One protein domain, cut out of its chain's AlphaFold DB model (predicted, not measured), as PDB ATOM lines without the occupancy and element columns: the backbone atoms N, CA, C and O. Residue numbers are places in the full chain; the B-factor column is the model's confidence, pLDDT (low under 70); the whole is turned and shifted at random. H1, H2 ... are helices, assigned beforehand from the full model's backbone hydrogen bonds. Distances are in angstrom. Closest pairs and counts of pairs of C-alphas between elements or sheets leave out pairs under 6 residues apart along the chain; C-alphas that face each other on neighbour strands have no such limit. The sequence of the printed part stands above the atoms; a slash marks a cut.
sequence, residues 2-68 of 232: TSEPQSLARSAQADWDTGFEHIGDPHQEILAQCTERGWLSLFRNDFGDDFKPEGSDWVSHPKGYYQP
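This is residues 2 to 68 of the 232 residues of an uncharacterized protein of Myxococcales bacterium (UniProt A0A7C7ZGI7). What shape is this? It has little regular structure: a flat run of loops in which H1 and the shorter H2 stand apart, and residues 37 to 68 run out to a free bend, residues 51 to 57, and fold back. What is it made of? The printed part has 67 residues with two named helices, H1 then H2, and no named strand; the class is all helix, with only 19 residues in named elements. How compact is it? It is only just compact, close to loose, with a radius of gyration of the C-alphas of 12.8 A and spans of 34 by 34 by 16 A.

Where is H1? H1 is residues 6 to 16, 15.1 A long, from C-alpha 6 at (-14.694, 11.441, 30.881). Where is H2? H2 is residues 29 to 36, 10.4 A long, to C-alpha 36 at (-21.369, -8.899, 23.214).

How do the helices stand? H1 and H2 are apart, with a long link of 12 residues. What of backbones? In H1 and H2 every O i to N i+4 pair is within hydrogen-bond range. Residues 44 to 45 pair with residues 65 to 66, antiparallel.

How large is it? The C-alphas farthest apart, of Arg 37 and Gly 55, are 37.4 A apart; the printed part has no cut. Where is confidence low? The pLDDT is under 70 at residues 46 to 58.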
ATOM      1  N   THR A   2     -11.607   5.967  25.618       91.44
ATOM      2  CA  THR A   2     -10.507   5.657  26.557       91.44
ATOM      3  C   THR A   2     -11.040   4.980  27.821       91.44
ATOM      4  O   THR A   2     -12.159   5.259  28.215       91.44
ATOM      5  N   SER A   3     -10.252   4.128  28.478       90.69
ATOM      6  CA  SER A   3     -10.607   3.506  29.769       90.69
ATOM      7  C   SER A   3     -10.439   4.461  30.961       90.69
ATOM      8  O   SER A   3     -10.565   4.049  32.113       90.69
ATOM      9  N   GLU A   4     -10.104   5.722  30.697       90.31
ATOM     10  CA  GLU A   4     -10.055   6.806  31.678       90.31
ATOM     11  C   GLU A   4     -11.443   7.469  31.844       90.31
ATOM     12  O   GLU A   4     -12.262   7.446  30.918       90.31
ATOM     13  N   PRO A   5     -11.717   8.130  32.985       91.25
ATOM     14  CA  PRO A   5     -12.891   8.967  33.182       91.25
ATOM     15  C   PRO A   5     -13.073  10.039  32.105       91.25
ATOM     16  O   PRO A   5     -12.114  10.587  31.556       91.25
ATOM     17  N   GLN A   6     -14.330  10.429  31.878       94.38
ATOM     18  CA  GLN A   6     -14.694  11.441  30.881       94.38
ATOM     19  C   GLN A   6     -13.974  12.789  31.083       94.38
ATOM     20  O   GLN A   6     -13.701  13.492  30.111       94.38
ATOM     21  N   SER A   7     -13.644  13.163  32.323       91.12
ATOM     22  CA  SER A   7     -12.878  14.382  32.625       91.12
ATOM     23  C   SER A   7     -11.467  14.353  32.023       91.12
ATOM     24  O   SER A   7     -11.035  15.339  31.424       91.12
ATOM     25  N   LEU A   8     -10.769  13.220  32.123       88.62
ATOM     26  CA  LEU A   8      -9.442  13.028  31.534       88.62
ATOM     27  C   LEU A   8      -9.521  12.888  30.012       88.62
ATOM     28  O   LEU A   8      -8.688  13.456  29.310       88.62
ATOM     29  N   ALA A   9     -10.560  12.227  29.494       91.50
ATOM     30  CA  ALA A   9     -10.817  12.152  28.056       91.50
ATOM     31  C   ALA A   9     -10.965  13.552  27.426       91.50
ATOM     32  O   ALA A   9     -10.310  13.850  26.426       91.50
ATOM     33  N   ARG A  10     -11.759  14.436  28.056       91.56
ATOM     34  CA  ARG A  10     -11.936  15.837  27.629       91.56
ATOM     35  C   ARG A  10     -10.659  16.658  27.753       91.56
ATOM     36  O   ARG A  10     -10.369  17.446  26.863       91.56
ATOM     37  N   SER A  11      -9.901  16.456  28.831       88.62
ATOM     38  CA  SER A  11      -8.616  17.139  29.014       88.62
ATOM     39  C   SER A  11      -7.647  16.765  27.891       88.62
ATOM     40  O   SER A  11      -7.091  17.644  27.248       88.62
ATOM     41  N   ALA A  12      -7.535  15.474  27.563       86.56
ATOM     42  CA  ALA A  12      -6.714  15.010  26.447       86.56
ATOM     43  C   ALA A  12      -7.203  15.535  25.087       86.56
ATOM     44  O   ALA A  12      -6.384  15.855  24.235       86.56
ATOM     45  N   GLN A  13      -8.520  15.638  24.872       89.75
ATOM     46  CA  GLN A  13      -9.075  16.221  23.644       89.75
ATOM     47  C   GLN A  13      -8.653  17.684  23.475       89.75
ATOM     48  O   GLN A  13      -8.244  18.073  22.386       89.75
ATOM     49  N   ALA A  14      -8.736  18.475  24.548       87.75
ATOM     50  CA  ALA A  14      -8.319  19.874  24.541       87.75
ATOM     51  C   ALA A  14      -6.796  20.017  24.376       87.75
ATOM     52  O   ALA A  14      -6.341  20.832  23.582       87.75
ATOM     53  N   ASP A  15      -6.016  19.202  25.089       86.12
ATOM     54  CA  ASP A  15      -4.551  19.258  25.069       86.12
ATOM     55  C   ASP A  15      -3.954  18.818  23.724       86.12
ATOM     56  O   ASP A  15      -2.899  19.310  23.324       86.12
ATOM     57  N   TRP A  16      -4.572  17.840  23.057       86.06
ATOM     58  CA  TRP A  16      -4.061  17.262  21.809       86.06
ATOM     59  C   TRP A  16      -4.706  17.847  20.554       86.06
ATOM     60  O   TRP A  16      -4.251  17.520  19.461       86.06
ATOM     61  N   ASP A  17      -5.741  18.675  20.709       88.81
ATOM     62  CA  ASP A  17      -6.470  19.340  19.622       88.81
ATOM     63  C   ASP A  17      -6.836  18.383  18.473       88.81
ATOM     64  O   ASP A  17      -6.551  18.601  17.297       88.81
ATOM     65  N   THR A  18      -7.427  17.241  18.829       85.94
ATOM     66  CA  THR A  18      -7.649  16.136  17.883       85.94
ATOM     67  C   THR A  18      -8.785  16.391  16.892       85.94
ATOM     68  O   THR A  18      -8.903  15.675  15.899       85.94
ATOM     69  N   GLY A  19      -9.636  17.390  17.145       89.00
ATOM     70  CA  GLY A  19     -10.774  17.736  16.288       89.00
ATOM     71  C   GLY A  19     -11.947  16.745  16.329       89.00
ATOM     72  O   GLY A  19     -12.899  16.907  15.568       89.00
ATOM     73  N   PHE A  20     -11.917  15.737  17.207       91.31
ATOM     74  CA  PHE A  20     -13.005  14.773  17.393       91.31
ATOM     75  C   PHE A  20     -13.275  14.491  18.874       91.31
ATOM     76  O   PHE A  20     -12.438  14.727  19.743       91.31
ATOM     77  N   GLU A  21     -14.472  13.983  19.165       95.12
ATOM     78  CA  GLU A  21     -14.905  13.731  20.537       95.12
ATOM     79  C   GLU A  21     -14.145  12.562  21.178       95.12
ATOM     80  O   GLU A  21     -14.059  11.452  20.642       95.12
ATOM     81  N   HIS A  22     -13.617  12.798  22.378       95.12
ATOM     82  CA  HIS A  22     -13.056  11.756  23.224       95.12
ATOM     83  C   HIS A  22     -14.086  11.307  24.263       95.12
ATOM     84  O   HIS A  22     -14.451  12.053  25.171       95.12
ATOM     85  N   ILE A  23     -14.495  10.044  24.176       96.06
ATOM     86  CA  ILE A  23     -15.377   9.401  25.158       96.06
ATOM     87  C   ILE A  23     -14.550   8.616  26.175       96.06
ATOM     88  O   ILE A  23     -13.716   7.797  25.780       96.06
ATOM     89  N   GLY A  24     -14.778   8.863  27.462       94.31
ATOM     90  CA  GLY A  24     -14.260   8.060  28.564       94.31
ATOM     91  C   GLY A  24     -15.221   6.929  28.923       94.31
ATOM     92  O   GLY A  24     -16.416   7.154  29.073       94.31
ATOM     93  N   ASP A  25     -14.684   5.728  29.088       94.88
ATOM     94  CA  ASP A  25     -15.377   4.482  29.417       94.88
ATOM     95  C   ASP A  25     -14.692   3.795  30.621       94.88
ATOM     96  O   ASP A  25     -14.148   2.691  30.508       94.88
ATOM     97  N   PRO A  26     -14.652   4.449  31.803       91.62
ATOM     98  CA  PRO A  26     -13.926   3.942  32.974       91.62
ATOM     99  C   PRO A  26     -14.538   2.663  33.563       91.62
ATOM    100  O   PRO A  26     -13.866   1.922  34.285       91.62
ATOM    101  N   HIS A  27     -15.815   2.408  33.269       90.94
ATOM    102  CA  HIS A  27     -16.538   1.207  33.678       90.94
ATOM    103  C   HIS A  27     -16.595   0.130  32.586       90.94
ATOM    104  O   HIS A  27     -17.074  -0.968  32.888       90.94
ATOM    105  N   GLN A  28     -16.027   0.409  31.405       91.19
ATOM    106  CA  GLN A  28     -15.859  -0.500  30.266       91.19
ATOM    107  C   GLN A  28     -17.179  -1.030  29.684       91.19
ATOM    108  O   GLN A  28     -17.248  -2.157  29.197       91.19
ATOM    109  N   GLU A  29     -18.241  -0.232  29.756       93.94
ATOM    110  CA  GLU A  29     -19.588  -0.613  29.318       93.94
ATOM    111  C   GLU A  29     -19.704  -0.587  27.794       93.94
ATOM    112  O   GLU A  29     -20.332  -1.464  27.201       93.94
ATOM    113  N   ILE A  30     -19.048   0.379  27.142       94.19
ATOM    114  CA  ILE A  30     -19.041   0.470  25.679       94.19
ATOM    115  C   ILE A  30     -18.245  -0.707  25.108       94.19
ATOM    116  O   ILE A  30     -18.714  -1.386  24.194       94.19
ATOM    117  N   LEU A  31     -17.072  -1.000  25.681       92.94
ATOM    118  CA  LEU A  31     -16.282  -2.166  25.280       92.94
ATOM    119  C   LEU A  31     -17.037  -3.490  25.498       92.94
ATOM    120  O   LEU A  31     -16.954  -4.381  24.647       92.94
ATOM    121  N   ALA A  32     -17.782  -3.618  26.601       92.75
ATOM    122  CA  ALA A  32     -18.614  -4.791  26.863       92.75
ATOM    123  C   ALA A  32     -19.673  -4.977  25.765       92.75
ATOM    124  O   ALA A  32     -19.732  -6.043  25.158       92.75
ATOM    125  N   GLN A  33     -20.410  -3.919  25.407       95.00
ATOM    126  CA  GLN A  33     -21.393  -3.979  24.319       95.00
ATOM    127  C   GLN A  33     -20.759  -4.313  22.961       95.00
ATOM    128  O   GLN A  33     -21.327  -5.084  22.187       95.00
ATOM    129  N   CYS A  34     -19.578  -3.765  22.651       95.06
ATOM    130  CA  CYS A  34     -18.847  -4.128  21.432       95.06
ATOM    131  C   CYS A  34     -18.466  -5.614  21.406       95.06
ATOM    132  O   CYS A  34     -18.513  -6.234  20.345       95.06
ATOM    133  N   THR A  35     -18.112  -6.185  22.558       93.69
ATOM    134  CA  THR A  35     -17.769  -7.607  22.685       93.69
ATOM    135  C   THR A  35     -19.008  -8.489  22.558       93.69
ATOM    136  O   THR A  35     -18.999  -9.428  21.768       93.69
ATOM    137  N   GLU A  36     -20.095  -8.162  23.260       94.81
ATOM    138  CA  GLU A  36     -21.369  -8.899  23.214       94.81
ATOM    139  C   GLU A  36     -21.962  -8.954  21.803       94.81
ATOM    140  O   GLU A  36     -22.520  -9.969  21.393       94.81
ATOM    141  N   ARG A  37     -21.804  -7.876  21.028       93.88
ATOM    142  CA  ARG A  37     -22.237  -7.809  19.625       93.88
ATOM    143  C   ARG A  37     -21.278  -8.492  18.648       93.88
ATOM    144  O   ARG A  37     -21.545  -8.501  17.451       93.88
ATOM    145  N   GLY A  38     -20.151  -9.021  19.124       94.25
ATOM    146  CA  GLY A  38     -19.117  -9.619  18.278       94.25
ATOM    147  C   GLY A  38     -18.369  -8.613  17.396       94.25
ATOM    148  O   GLY A  38     -17.686  -9.017  16.454       94.25
ATOM    149  N   TRP A  39     -18.474  -7.309  17.676       96.06
ATOM    150  CA  TRP A  39     -17.853  -6.255  16.873       96.06
ATOM    151  C   TRP A  39     -16.353  -6.161  17.116       96.06
ATOM    152  O   TRP A  39     -15.569  -6.208  16.170       96.06
ATOM    153  N   LEU A  40     -15.939  -6.030  18.375       95.19
ATOM    154  CA  LEU A  40     -14.533  -5.885  18.744       95.19
ATOM    155  C   LEU A  40     -14.330  -6.256  20.211       95.19
ATOM    156  O   LEU A  40     -15.049  -5.772  21.083       95.19
ATOM    157  N   SER A  41     -13.281  -7.030  20.469       92.94
ATOM    158  CA  SER A  41     -12.764  -7.291  21.811       92.94
ATOM    159  C   SER A  41     -11.333  -6.782  21.922       92.94
ATOM    160  O   SER A  41     -10.556  -6.874  20.972       92.94
ATOM    161  N   LEU A  42     -10.984  -6.245  23.088       91.75
ATOM    162  CA  LEU A  42      -9.668  -5.677  23.374       91.75
ATOM    163  C   LEU A  42      -9.040  -6.397  24.559       91.75
ATOM    164  O   LEU A  42      -9.737  -6.765  25.501       91.75
ATOM    165  N   PHE A  43      -7.717  -6.570  24.524       87.00
ATOM    166  CA  PHE A  43      -6.983  -7.098  25.672       87.00
ATOM    167  C   PHE A  43      -7.098  -6.111  26.826       87.00
ATOM    168  O   PHE A  43      -6.907  -4.914  26.616       87.00
ATOM    169  N   ARG A  44      -7.386  -6.600  28.031       83.75
ATOM    170  CA  ARG A  44      -7.472  -5.776  29.237       83.75
ATOM    171  C   ARG A  44      -6.337  -6.096  30.192       83.75
ATOM    172  O   ARG A  44      -5.943  -7.246  30.335       83.75
ATOM    173  N   ASN A  45      -5.884  -5.054  30.867       77.06
ATOM    174  CA  ASN A  45      -4.842  -5.098  31.865       77.06
ATOM    175  C   ASN A  45      -5.356  -4.494  33.164       77.06
ATOM    176  O   ASN A  45      -5.828  -3.351  33.183       77.06
ATOM    177  N   ASP A  46      -5.199  -5.227  34.256       69.62
ATOM    178  CA  ASP A  46      -5.569  -4.754  35.580       69.62
ATOM    179  C   ASP A  46      -4.308  -4.219  36.278       69.62
ATOM    180  O   ASP A  46      -3.293  -4.907  36.386       69.62
ATOM    181  N   PHE A  47      -4.345  -2.978  36.780       59.66
ATOM    182  CA  PHE A  47      -3.195  -2.351  37.464       59.66
ATOM    183  C   PHE A  47      -2.752  -3.076  38.748       59.66
ATOM    184  O   PHE A  47      -1.710  -2.732  39.305       59.66
ATOM    185  N   GLY A  48      -3.542  -4.034  39.247       55.66
ATOM    186  CA  GLY A  48      -3.170  -4.881  40.382       55.66
ATOM    187  C   GLY A  48      -2.080  -5.898  40.034       55.66
ATOM    188  O   GLY A  48      -1.159  -6.094  40.828       55.66
ATOM    189  N   ASP A  49      -2.143  -6.476  38.832       50.53
ATOM    190  CA  ASP A  49      -1.176  -7.462  38.334       50.53
ATOM    191  C   ASP A  49      -0.104  -6.823  37.438       50.53
ATOM    192  O   ASP A  49       1.054  -7.264  37.415       50.53
ATOM    193  N   ASP A  50      -0.458  -5.722  36.770       54.09
ATOM    194  CA  ASP A  50       0.406  -5.012  35.841       54.09
ATOM    195  C   ASP A  50       1.067  -3.764  36.428       54.09
ATOM    196  O   ASP A  50       0.652  -3.138  37.400       54.09
ATOM    197  N   PHE A  51       2.185  -3.403  35.813       54.84
ATOM    198  CA  PHE A  51       3.051  -2.312  36.225       54.84
ATOM    199  C   PHE A  51       2.317  -0.955  36.250       54.84
ATOM    200  O   PHE A  51       2.203  -0.308  35.212       54.84
ATOM    201  N   LYS A  52       1.897  -0.467  37.431       61.28
ATOM    202  CA  LYS A  52       1.625   0.967  37.637       61.28
ATOM    203  C   LYS A  52       2.963   1.702  37.782       61.28
ATOM    204  O   LYS A  52       3.690   1.452  38.749       61.28
ATOM    205  N   PRO A  53       3.341   2.589  36.850       58.34
ATOM    206  CA  PRO A  53       4.618   3.267  36.957       58.34
ATOM    207  C   PRO A  53       4.658   4.255  38.129       58.34
ATOM    208  O   PRO A  53       3.691   4.970  38.383       58.34
ATOM    209  N   GLU A  54       5.799   4.356  38.805       56.16
ATOM    210  CA  GLU A  54       6.031   5.348  39.865       56.16
ATOM    211  C   GLU A  54       5.759   6.781  39.336       56.16
ATOM    212  O   GLU A  54       6.269   7.159  38.276       56.16
ATOM    213  N   GLY A  55       4.923   7.565  40.029       57.59
ATOM    214  CA  GLY A  55       4.524   8.919  39.606       57.59
ATOM    215  C   GLY A  55       3.376   8.991  38.582       57.59
ATOM    216  O   GLY A  55       3.241   9.996  37.885       57.59
ATOM    217  N   SER A  56       2.564   7.936  38.465       63.28
ATOM    218  CA  SER A  56       1.347   7.895  37.633       63.28
ATOM    219  C   SER A  56       0.059   8.092  38.448       63.28
ATOM    220  O   SER A  56      -0.971   7.489  38.166       63.28
ATOM    221  N   ASP A  57       0.094   8.939  39.477       66.19
ATOM    222  CA  ASP A  57      -1.065   9.178  40.357       66.19
ATOM    223  C   ASP A  57      -2.245   9.841  39.633       66.19
ATOM    224  O   ASP A  57      -3.380   9.756  40.086       66.19
ATOM    225  N   TRP A  58      -1.975  10.446  38.476       63.06
ATOM    226  CA  TRP A  58      -2.971  11.017  37.574       63.06
ATOM    227  C   TRP A  58      -3.733   9.968  36.747       63.06
ATOM    228  O   TRP A  58      -4.790  10.285  36.214       63.06
ATOM    229  N   VAL A  59      -3.201   8.747  36.618       70.38
ATOM    230  CA  VAL A  59      -3.819   7.658  35.851       70.38
ATOM    231  C   VAL A  59      -4.952   7.054  36.672       70.38
ATOM    232  O   VAL A  59      -4.724   6.594  37.799       70.38
ATOM    233  N   SER A  60      -6.158   7.019  36.106       73.62
ATOM    234  CA  SER A  60      -7.366   6.583  36.798       73.62
ATOM    235  C   SER A  60      -8.119   5.550  35.968       73.62
ATOM    236  O   SER A  60      -9.074   5.855  35.268       73.62
ATOM    237  N   HIS A  61      -7.774   4.283  36.147       77.81
ATOM    238  CA  HIS A  61      -8.445   3.172  35.479       77.81
ATOM    239  C   HIS A  61      -9.120   2.246  36.502       77.81
ATOM    240  O   HIS A  61      -8.519   1.248  36.913       77.81
ATOM    241  N   PRO A  62     -10.358   2.553  36.941       78.12
ATOM    242  CA  PRO A  62     -11.021   1.832  38.029       78.12
ATOM    243  C   PRO A  62     -11.180   0.330  37.784       78.12
ATOM    244  O   PRO A  62     -11.146  -0.447  38.732       78.12
ATOM    245  N   LYS A  63     -11.341  -0.079  36.518       82.94
ATOM    246  CA  LYS A  63     -11.458  -1.485  36.093       82.94
ATOM    247  C   LYS A  63     -10.275  -1.949  35.234       82.94
ATOM    248  O   LYS A  63     -10.431  -2.834  34.397       82.94
ATOM    249  N   GLY A  64      -9.118  -1.306  35.378       82.69
ATOM    250  CA  GLY A  64      -7.997  -1.526  34.472       82.69
ATOM    251  C   GLY A  64      -8.153  -0.789  33.140       82.69
ATOM    252  O   GLY A  64      -9.095  -0.016  32.931       82.69
ATOM    253  N   TYR A  65      -7.190  -1.002  32.253       85.75
ATOM    254  CA  TYR A  65      -7.104  -0.347  30.954       85.75
ATOM    255  C   TYR A  65      -7.112  -1.380  29.840       85.75
ATOM    256  O   TYR A  65      -6.500  -2.442  29.954       85.75
ATOM    257  N   TYR A  66      -7.803  -1.073  28.750       88.69
ATOM    258  CA  TYR A  66      -7.748  -1.895  27.551       88.69
ATOM    259  C   TYR A  66      -6.624  -1.436  26.622       88.69
ATOM    260  O   TYR A  66      -6.289  -0.250  26.533       88.69
ATOM    261  N   GLN A  67      -6.052  -2.400  25.910       88.81
ATOM    262  CA  GLN A  67      -5.134  -2.164  24.814       88.81
ATOM    263  C   GLN A  67      -5.848  -1.427  23.671       88.81
ATOM    264  O   GLN A  67      -7.060  -1.566  23.507       88.81
ATOM    265  N   PRO A  68      -5.122  -0.646  22.860       92.00
ATOM    266  CA  PRO A  68      -5.690   0.086  21.733       92.00
ATOM    267  C   PRO A  68      -6.435  -0.808  20.737       92.00
ATOM    268  O   PRO A  68      -6.111  -1.980  20.556       92.00
TER     269      PRO A  68